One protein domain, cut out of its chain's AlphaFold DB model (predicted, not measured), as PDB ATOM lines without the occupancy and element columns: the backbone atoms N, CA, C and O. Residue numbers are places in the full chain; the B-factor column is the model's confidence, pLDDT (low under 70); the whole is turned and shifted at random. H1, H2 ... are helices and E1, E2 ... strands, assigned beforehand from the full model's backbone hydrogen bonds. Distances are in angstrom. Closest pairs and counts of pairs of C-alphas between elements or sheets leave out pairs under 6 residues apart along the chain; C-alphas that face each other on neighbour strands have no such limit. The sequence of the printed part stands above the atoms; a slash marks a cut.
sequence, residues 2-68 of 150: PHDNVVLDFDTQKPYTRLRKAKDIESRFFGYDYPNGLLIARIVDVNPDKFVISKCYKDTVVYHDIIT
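This is residues 2 to 68 of the 150 residues of an uncharacterized protein of Atopobium sp. oral taxon 416 (UniProt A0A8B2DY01). Little regular structure is here: a long loop, residues 2 to 21, leads to one short helix, H1, set off to one side of a ribbon of two parallel strands, E1 and E2. A second long loop, residues 45 to 60, runs back from the end of E1 to the start of E2. The printed part has 67 residues, of which 22 are in named elements, in the order H1, E1, E2; the class is mixed. It is compact, with a radius of gyration of the C-alphas of 12.0 A, and spans 32 by 26 by 21 A.

H1 is residues 22 to 29, 10.4 A long, from C-alpha 22 at (238.839, 284.083, 124.484). E1 is residues 38 to 44, 18.5 A. E2 is residues 61 to 67, 19.4 A, ending at C-alpha 67 (245.578, 299.539, 120.653).

E1 and E2 are parallel neighbours at 20 degrees; N 40 and O 62, 2.8 A apart, are within hydrogen-bond range. H1 and E2 are apart. In H1 every O i to N i+4 pair is within hydrogen-bond range.

The farthest C-alphas, of Pro 35 and Asn 47, are 32.7 A apart. The printed part has no cut. The link E1 to E2 is long. Residues 2 to 3 and 46 to 49 have pLDDT under 70.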
ATOM      1  N   PRO A   2     223.746 304.435 116.086       49.47
ATOM      2  CA  PRO A   2     222.746 303.419 115.776       49.47
ATOM      3  C   PRO A   2     222.878 302.304 116.823       49.47
ATOM      4  O   PRO A   2     223.880 301.595 116.857       49.47
ATOM      5  N   HIS A   3     221.910 302.209 117.732       59.72
ATOM      6  CA  HIS A   3     221.900 301.202 118.799       59.72
ATOM      7  C   HIS A   3     221.526 299.807 118.282       59.72
ATOM      8  O   HIS A   3     221.786 298.813 118.954       59.72
ATOM      9  N   ASP A   4     220.973 299.743 117.073       70.62
ATOM     10  CA  ASP A   4     220.272 298.581 116.525       70.62
ATOM     11  C   ASP A   4     221.166 297.345 116.336       70.62
ATOM     12  O   ASP A   4     220.662 296.230 116.260       70.62
ATOM     13  N   ASN A   5     222.491 297.528 116.306       82.31
ATOM     14  CA  ASN A   5     223.466 296.453 116.094       82.31
ATOM     15  C   ASN A   5     224.452 296.270 117.263       82.31
ATOM     16  O   ASN A   5     225.420 295.518 117.137       82.31
ATOM     17  N   VAL A   6     224.253 296.960 118.393       88.69
ATOM     18  CA  VAL A   6     225.146 296.834 119.555       88.69
ATOM     19  C   VAL A   6     224.707 295.654 120.418       88.69
ATOM     20  O   VAL A   6     223.625 295.660 121.002       88.69
ATOM     21  N   VAL A   7     225.582 294.657 120.552       90.38
ATOM     22  CA  VAL A   7     225.364 293.520 121.455       90.38
ATOM     23  C   VAL A   7     225.672 293.950 122.890       90.38
ATOM     24  O   VAL A   7     226.807 294.306 123.211       90.38
ATOM     25  N   LEU A   8     224.662 293.921 123.763       91.88
ATOM     26  CA  LEU A   8     224.835 294.216 125.185       91.88
ATOM     27  C   LEU A   8     225.375 292.995 125.937       91.88
ATOM     28  O   LEU A   8     225.026 291.851 125.649       91.88
ATOM     29  N   ASP A   9     226.197 293.238 126.953       91.38
ATOM     30  CA  ASP A   9     226.590 292.199 127.896       91.38
ATOM     31  C   ASP A   9     225.369 291.748 128.711       91.38
ATOM     32  O   ASP A   9     224.729 292.559 129.380       91.38
ATOM     33  N   PHE A  10     225.054 290.451 128.670       87.06
ATOM     34  CA  PHE A  10     223.812 289.920 129.239       87.06
ATOM     35  C   PHE A  10     223.649 290.157 130.753       87.06
ATOM     36  O   PHE A  10     222.518 290.284 131.218       87.06
ATOM     37  N   ASP A  11     224.744 290.265 131.518       89.19
ATOM     38  CA  ASP A  11     224.687 290.426 132.980       89.19
ATOM     39  C   ASP A  11     224.575 291.902 133.347       89.19
ATOM     40  O   ASP A  11     223.841 292.279 134.258       89.19
ATOM     41  N   THR A  12     225.337 292.750 132.659       92.00
ATOM     42  CA  THR A  12     225.461 294.167 133.027       92.00
ATOM     43  C   THR A  12     224.567 295.093 132.216       92.00
ATOM     44  O   THR A  12     224.430 296.258 132.586       92.00
ATOM     45  N   GLN A  13     223.992 294.603 131.113       91.94
ATOM     46  CA  GLN A  13     223.229 295.376 130.126       91.94
ATOM     47  C   GLN A  13     224.020 296.564 129.550       91.94
ATOM     48  O   GLN A  13     223.459 297.544 129.065       91.94
ATOM     49  N   LYS A  14     225.352 296.489 129.610       91.81
ATOM     50  CA  LYS A  14     226.255 297.507 129.076       91.81
ATOM     51  C   LYS A  14     226.619 297.193 127.631       91.81
ATOM     52  O   LYS A  14     226.703 296.021 127.279       91.81
ATOM     53  N   PRO A  15     226.963 298.206 126.819       90.88
ATOM     54  CA  PRO A  15     227.412 298.010 125.438       90.88
ATOM     55  C   PRO A  15     228.841 297.446 125.335       90.88
ATOM     56  O   PRO A  15     229.479 297.541 124.294       90.88
ATOM     57  N   TYR A  16     229.386 296.916 126.433       92.25
ATOM     58  CA  TYR A  16     230.709 296.315 126.497       92.25
ATOM     59  C   TYR A  16     230.750 295.242 127.583       92.25
ATOM     60  O   TYR A  16     230.044 295.319 128.589       92.25
ATOM     61  N   THR A  17     231.664 294.288 127.418       93.25
ATOM     62  CA  THR A  17     232.008 293.300 128.443       93.25
ATOM     63  C   THR A  17     233.419 293.541 128.979       93.25
ATOM     64  O   THR A  17     234.245 294.189 128.337       93.25
ATOM     65  N   ARG A  18     233.720 293.023 130.176       91.12
ATOM     66  CA  ARG A  18     235.072 293.056 130.774       91.12
ATOM     67  C   ARG A  18     235.778 291.701 130.717       91.12
ATOM     68  O   ARG A  18     236.872 291.569 131.272       91.12
ATOM     69  N   LEU A  19     235.156 290.703 130.084       90.88
ATOM     70  CA  LEU A  19     235.768 289.401 129.849       90.88
ATOM     71  C   LEU A  19     237.056 289.569 129.035       90.88
ATOM     72  O   LEU A  19     237.115 290.355 128.093       90.88
ATOM     73  N   ARG A  20     238.104 288.840 129.430       85.44
ATOM     74  CA  ARG A  20     239.436 288.936 128.806       85.44
ATOM     75  C   ARG A  20     239.848 287.666 128.075       85.44
ATOM     76  O   ARG A  20     240.570 287.741 127.086       85.44
ATOM     77  N   LYS A  21     239.433 286.497 128.574       87.50
ATOM     78  CA  LYS A  21     239.825 285.208 127.999       87.50
ATOM     79  C   LYS A  21     238.941 284.900 126.797       87.50
ATOM     80  O   LYS A  21     237.720 284.986 126.900       87.50
ATOM     81  N   ALA A  22     239.558 284.464 125.699       88.12
ATOM     82  CA  ALA A  22     238.839 284.083 124.484       88.12
ATOM     83  C   ALA A  22     237.749 283.039 124.763       88.12
ATOM     84  O   ALA A  22     236.616 283.224 124.346       88.12
ATOM     85  N   LYS A  23     238.048 282.024 125.582       89.50
ATOM     86  CA  LYS A  23     237.078 280.989 125.972       89.50
ATOM     87  C   LYS A  23     235.831 281.549 126.670       89.50
ATOM     88  O   LYS A  23     234.726 281.068 126.421       89.50
ATOM     89  N   ASP A  24     236.008 282.547 127.536       91.62
ATOM     90  CA  ASP A  24     234.893 283.155 128.267       91.62
ATOM     91  C   ASP A  24     234.025 283.972 127.300       91.62
ATOM     92  O   ASP A  24     232.803 283.891 127.349       91.62
ATOM     93  N   ILE A  25     234.658 284.700 126.374       92.06
ATOM     94  CA  ILE A  25     233.981 285.468 125.320       92.06
ATOM     95  C   ILE A  25     233.235 284.535 124.353       92.06
ATOM     96  O   ILE A  25     232.073 284.781 124.051       92.06
ATOM     97  N   GLU A  26     233.857 283.440 123.915       92.06
ATOM     98  CA  GLU A  26     233.244 282.437 123.035       92.06
ATOM     99  C   GLU A  26     231.977 281.847 123.644       92.06
ATOM    100  O   GLU A  26     230.913 281.885 123.029       92.06
ATOM    101  N   SER A  27     232.094 281.344 124.876       91.38
ATOM    102  CA  SER A  27     230.980 280.727 125.606       91.38
ATOM    103  C   SER A  27     229.821 281.698 125.796       91.38
ATOM    104  O   SER A  27     228.667 281.290 125.877       91.38
ATOM    105  N   ARG A  28     230.142 282.989 125.895       92.38
ATOM    106  CA  ARG A  28     229.187 284.047 126.168       92.38
ATOM    107  C   ARG A  28     228.511 284.574 124.910       92.38
ATOM    108  O   ARG A  28     227.331 284.872 124.986       92.38
ATOM    109  N   PHE A  29     229.228 284.714 123.794       92.50
ATOM    110  CA  PHE A  29     228.738 285.477 122.644       92.50
ATOM    111  C   PHE A  29     228.661 284.683 121.335       92.50
ATOM    112  O   PHE A  29     227.894 285.069 120.473       92.50
ATOM    113  N   PHE A  30     229.399 283.591 121.118       90.69
ATOM    114  CA  PHE A  30     229.539 283.056 119.746       90.69
ATOM    115  C   PHE A  30     228.428 282.077 119.340       90.69
ATOM    116  O   PHE A  30     228.261 281.793 118.160       90.69
ATOM    117  N   GLY A  31     227.654 281.565 120.299       85.56
ATOM    118  CA  GLY A  31     226.575 280.596 120.064       85.56
ATOM    119  C   GLY A  31     225.244 281.195 119.595       85.56
ATOM    120  O   GLY A  31     224.225 280.516 119.689       85.56
ATOM    121  N   TYR A  32     225.235 282.452 119.150       87.31
ATOM    122  CA  TYR A  32     224.030 283.176 118.751       87.31
ATOM    123  C   TYR A  32     224.033 283.472 117.252       87.31
ATOM    124  O   TYR A  32     225.081 283.722 116.656       87.31
ATOM    125  N   ASP A  33     222.841 283.472 116.660       86.06
ATOM    126  CA  ASP A  33     222.638 283.803 115.253       86.06
ATOM    127  C   ASP A  33     222.451 285.317 115.094       86.06
ATOM    128  O   ASP A  33     221.347 285.852 115.213       86.06
ATOM    129  N   TYR A  34     223.565 286.032 114.926       87.56
ATOM    130  CA  TYR A  34     223.541 287.472 114.687       87.56
ATOM    131  C   TYR A  34     223.214 287.747 113.215       87.56
ATOM    132  O   TYR A  34     223.978 287.308 112.353       87.56
ATOM    133  N   PRO A  35     222.173 288.543 112.898       83.88
ATOM    134  CA  PRO A  35     221.745 288.779 111.514       83.88
ATOM    135  C   PRO A  35     222.846 289.297 110.576       83.88
ATOM    136  O   PRO A  35     222.823 289.012 109.383       83.88
ATOM    137  N   ASN A  36     223.816 290.037 111.121       83.94
ATOM    138  CA  ASN A  36     224.940 290.625 110.387       83.94
ATOM    139  C   ASN A  36     226.293 289.971 110.738       83.94
ATOM    140  O   ASN A  36     227.348 290.529 110.435       83.94
ATOM    141  N   GLY A  37     226.277 288.813 111.406       86.75
ATOM    142  CA  GLY A  37     227.461 288.209 112.016       86.75
ATOM    143  C   GLY A  37     227.920 288.933 113.288       86.75
ATOM    144  O   GLY A  37     227.267 289.860 113.773       86.75
ATOM    145  N   LEU A  38     229.049 288.488 113.848       89.75
ATOM    146  CA  LEU A  38     229.625 289.049 115.072       89.75
ATOM    147  C   LEU A  38     230.985 289.695 114.792       89.75
ATOM    148  O   LEU A  38     231.933 289.021 114.380       89.75
ATOM    149  N   LEU A  39     231.090 290.991 115.090       90.44
ATOM    150  CA  LEU A  39     232.348 291.731 115.106       90.44
ATOM    151  C   LEU A  39     232.723 292.102 116.541       90.44
ATOM    152  O   LEU A  39     231.915 292.657 117.284       90.44
ATOM    153  N   ILE A  40     233.969 291.832 116.923       90.12
ATOM    154  CA  ILE A  40     234.505 292.150 118.247       90.12
ATOM    155  C   ILE A  40     235.559 293.244 118.116       90.12
ATOM    156  O   ILE A  40     236.661 293.005 117.622       90.12
ATOM    157  N   ALA A  41     235.246 294.429 118.628       89.38
ATOM    158  CA  ALA A  41     236.221 295.492 118.834       89.38
ATOM    159  C   ALA A  41     236.883 295.318 120.210       89.38
ATOM    160  O   ALA A  41     236.231 295.437 121.250       89.38
ATOM    161  N   ARG A  42     238.180 295.006 120.236       87.81
ATOM    162  CA  ARG A  42     238.947 294.784 121.467       87.81
ATOM    163  C   ARG A  42     239.813 295.997 121.768       87.81
ATOM    164  O   ARG A  42     240.791 296.244 121.074       87.81
ATOM    165  N   ILE A  43     239.495 296.707 122.844       86.50
ATOM    166  CA  ILE A  43     240.340 297.784 123.370       86.50
ATOM    167  C   ILE A  43     241.434 297.145 124.227       86.50
ATOM    168  O   ILE A  43     241.150 296.576 125.285       86.50
ATOM    169  N   VAL A  44     242.676 297.186 123.748       81.94
ATOM    170  CA  VAL A  44     243.810 296.485 124.364       81.94
ATOM    171  C   VAL A  44     245.024 297.394 124.496       81.94
ATOM    172  O   VAL A  44     245.265 298.263 123.666       81.94
ATOM    173  N   ASP A  45     245.820 297.162 125.533       75.19
ATOM    174  CA  ASP A  45     247.142 297.780 125.654       75.19
ATOM    175  C   ASP A  45     248.132 297.132 124.659       75.19
ATOM    176  O   ASP A  45     247.854 296.057 124.133       75.19
ATOM    177  N   VAL A  46     249.291 297.750 124.398       66.19
ATOM    178  CA  VAL A  46     250.312 297.352 123.394       66.19
ATOM    179  C   VAL A  46     250.837 295.923 123.498       66.19
ATOM    180  O   VAL A  46     251.457 295.439 122.552       66.19
ATOM    181  N   ASN A  47     250.612 295.252 124.624       63.22
ATOM    182  CA  ASN A  47     251.103 293.905 124.883       63.22
ATOM    183  C   ASN A  47     249.970 292.943 125.286       63.22
ATOM    184  O   ASN A  47     250.004 292.397 126.393       63.22
ATOM    185  N   PRO A  48     248.929 292.744 124.456       63.62
ATOM    186  CA  PRO A  48     247.950 291.722 124.752       63.62
ATOM    187  C   PRO A  48     248.519 290.364 124.333       63.62
ATOM    188  O   PRO A  48     249.069 290.213 123.239       63.62
ATOM    189  N   ASP A  49     248.340 289.350 125.177       66.62
ATOM    190  CA  ASP A  49     248.500 287.963 124.744       66.62
ATOM    191  C   ASP A  49     247.708 287.721 123.450       66.62
ATOM    192  O   ASP A  49     246.653 288.331 123.219       66.62
ATOM    193  N   LYS A  50     248.196 286.807 122.601       70.38
ATOM    194  CA  LYS A  50     247.492 286.444 121.365       70.38
ATOM    195  C   LYS A  50     246.069 285.999 121.702       70.38
ATOM    196  O   LYS A  50     245.862 284.955 122.319       70.38
ATOM    197  N   PHE A  51     245.090 286.773 121.253       82.00
ATOM    198  CA  PHE A  51     243.696 286.366 121.268       82.00
ATOM    199  C   PHE A  51     243.484 285.351 120.163       82.00
ATOM    200  O   PHE A  51     243.665 285.647 118.983       82.00
ATOM    201  N   VAL A  52     243.174 284.127 120.568       82.50
ATOM    202  CA  VAL A  52     242.970 283.011 119.655       82.50
ATOM    203  C   VAL A  52     241.590 282.460 119.925       82.50
ATOM    204  O   VAL A  52     241.335 281.961 121.018       82.50
ATOM    205  N   ILE A  53     240.730 282.557 118.915       87.56
ATOM    206  CA  ILE A  53     239.414 281.933 118.940       87.56
ATOM    207  C   ILE A  53     239.471 280.497 118.410       87.56
ATOM    208  O   ILE A  53     240.334 280.139 117.593       87.56
ATOM    209  N   SER A  54     238.539 279.669 118.866       87.75
ATOM    210  CA  SER A  54     238.348 278.294 118.416       87.75
ATOM    211  C   SER A  54     238.128 278.228 116.902       87.75
ATOM    212  O   SER A  54     237.482 279.085 116.299       87.75
ATOM    213  N   LYS A  55     238.668 277.179 116.265       85.88
ATOM    214  CA  LYS A  55     238.681 277.032 114.796       85.88
ATOM    215  C   LYS A  55     237.292 277.116 114.154       85.88
ATOM    216  O   LYS A  55     237.195 277.650 113.060       85.88
ATOM    217  N   CYS A  56     236.257 276.613 114.825       87.00
ATOM    218  CA  CYS A  56     234.880 276.609 114.325       87.00
ATOM    219  C   CYS A  56     234.271 278.008 114.136       87.00
ATOM    220  O   CYS A  56     233.292 278.127 113.413       87.00
ATOM    221  N   TYR A  57     234.849 279.046 114.745       85.12
ATOM    222  CA  TYR A  57     234.336 280.417 114.677       85.12
ATOM    223  C   TYR A  57     235.179 281.347 113.798       85.12
ATOM    224  O   TYR A  57     234.861 282.525 113.671       85.12
ATOM    225  N   LYS A  58     236.260 280.842 113.187       81.31
ATOM    226  CA  LYS A  58     237.189 281.668 112.397       81.31
ATOM    227  C   LYS A  58     236.550 282.328 111.180       81.31
ATOM    228  O   LYS A  58     237.013 283.390 110.782       81.31
ATOM    229  N   ASP A  59     235.517 281.704 110.621       79.81
ATOM    230  CA  ASP A  59     234.853 282.176 109.403       79.81
ATOM    231  C   ASP A  59     233.584 282.996 109.697       79.81
ATOM    232  O   ASP A  59     233.064 283.664 108.809       79.81
ATOM    233  N   THR A  60     233.078 282.958 110.937       81.25
ATOM    234  CA  THR A  60     231.815 283.604 111.338       81.25
ATOM    235  C   THR A  60     232.004 284.784 112.286       81.25
ATOM    236  O   THR A  60     231.103 285.612 112.422       81.25
ATOM    237  N   VAL A  61     233.168 284.878 112.933       86.12
ATOM    238  CA  VAL A  61     233.489 285.938 113.886       86.12
ATOM    239  C   VAL A  61     234.724 286.698 113.431       86.12
ATOM    240  O   VAL A  61     235.804 286.132 113.263       86.12
ATOM    241  N   VAL A  62     234.571 288.012 113.305       88.06
ATOM    242  CA  VAL A  62     235.669 288.936 113.012       88.06
ATOM    243  C   VAL A  62     236.060 289.649 114.301       88.06
ATOM    244  O   VAL A  62     235.202 290.039 115.090       88.06
ATOM    245  N   TYR A  63     237.355 289.847 114.536       87.62
ATOM    246  CA  TYR A  63     237.815 290.691 115.636       87.62
ATOM    247  C   TYR A  63     238.890 291.670 115.178       87.62
ATOM    248  O   TYR A  63     239.722 291.362 114.322       87.62
ATOM    249  N   HIS A  64     238.872 292.850 115.787       85.38
ATOM    250  CA  HIS A  64     239.835 293.913 115.564       85.38
ATOM    251  C   HIS A  64     240.385 294.404 116.894       85.38
ATOM    252  O   HIS A  64     239.632 294.720 117.817       85.38
ATOM    253  N   ASP A  65     241.709 294.483 116.968       84.62
ATOM    254  CA  ASP A  65     242.404 295.025 118.125       84.62
ATOM    255  C   ASP A  65     242.631 296.518 117.910       84.62
ATOM    256  O   ASP A  65     243.237 296.939 116.921       84.62
ATOM    257  N   ILE A  66     242.134 297.301 118.858       82.94
ATOM    258  CA  ILE A  66     242.308 298.743 118.939       82.94
ATOM    259  C   ILE A  66     243.292 298.990 120.067       82.94
ATOM    260  O   ILE A  66     242.993 298.747 121.242       82.94
ATOM    261  N   ILE A  67     244.487 299.434 119.697       79.00
ATOM    262  CA  ILE A  67     245.578 299.539 120.653       79.00
ATOM    263  C   ILE A  67     245.532 300.902 121.339       79.00
ATOM    264  O   ILE A  67     245.749 301.936 120.703       79.00
ATOM    265  N   THR A  68     245.349 300.914 122.656       75.75
ATOM    266  CA  THR A  68     245.468 302.117 123.489       75.75
ATOM    267  C   THR A  68     246.933 302.372 123.818       75.75
ATOM    268  O   THR A  68     247.342 302.329 124.975       75.75
TER     269      THR A  68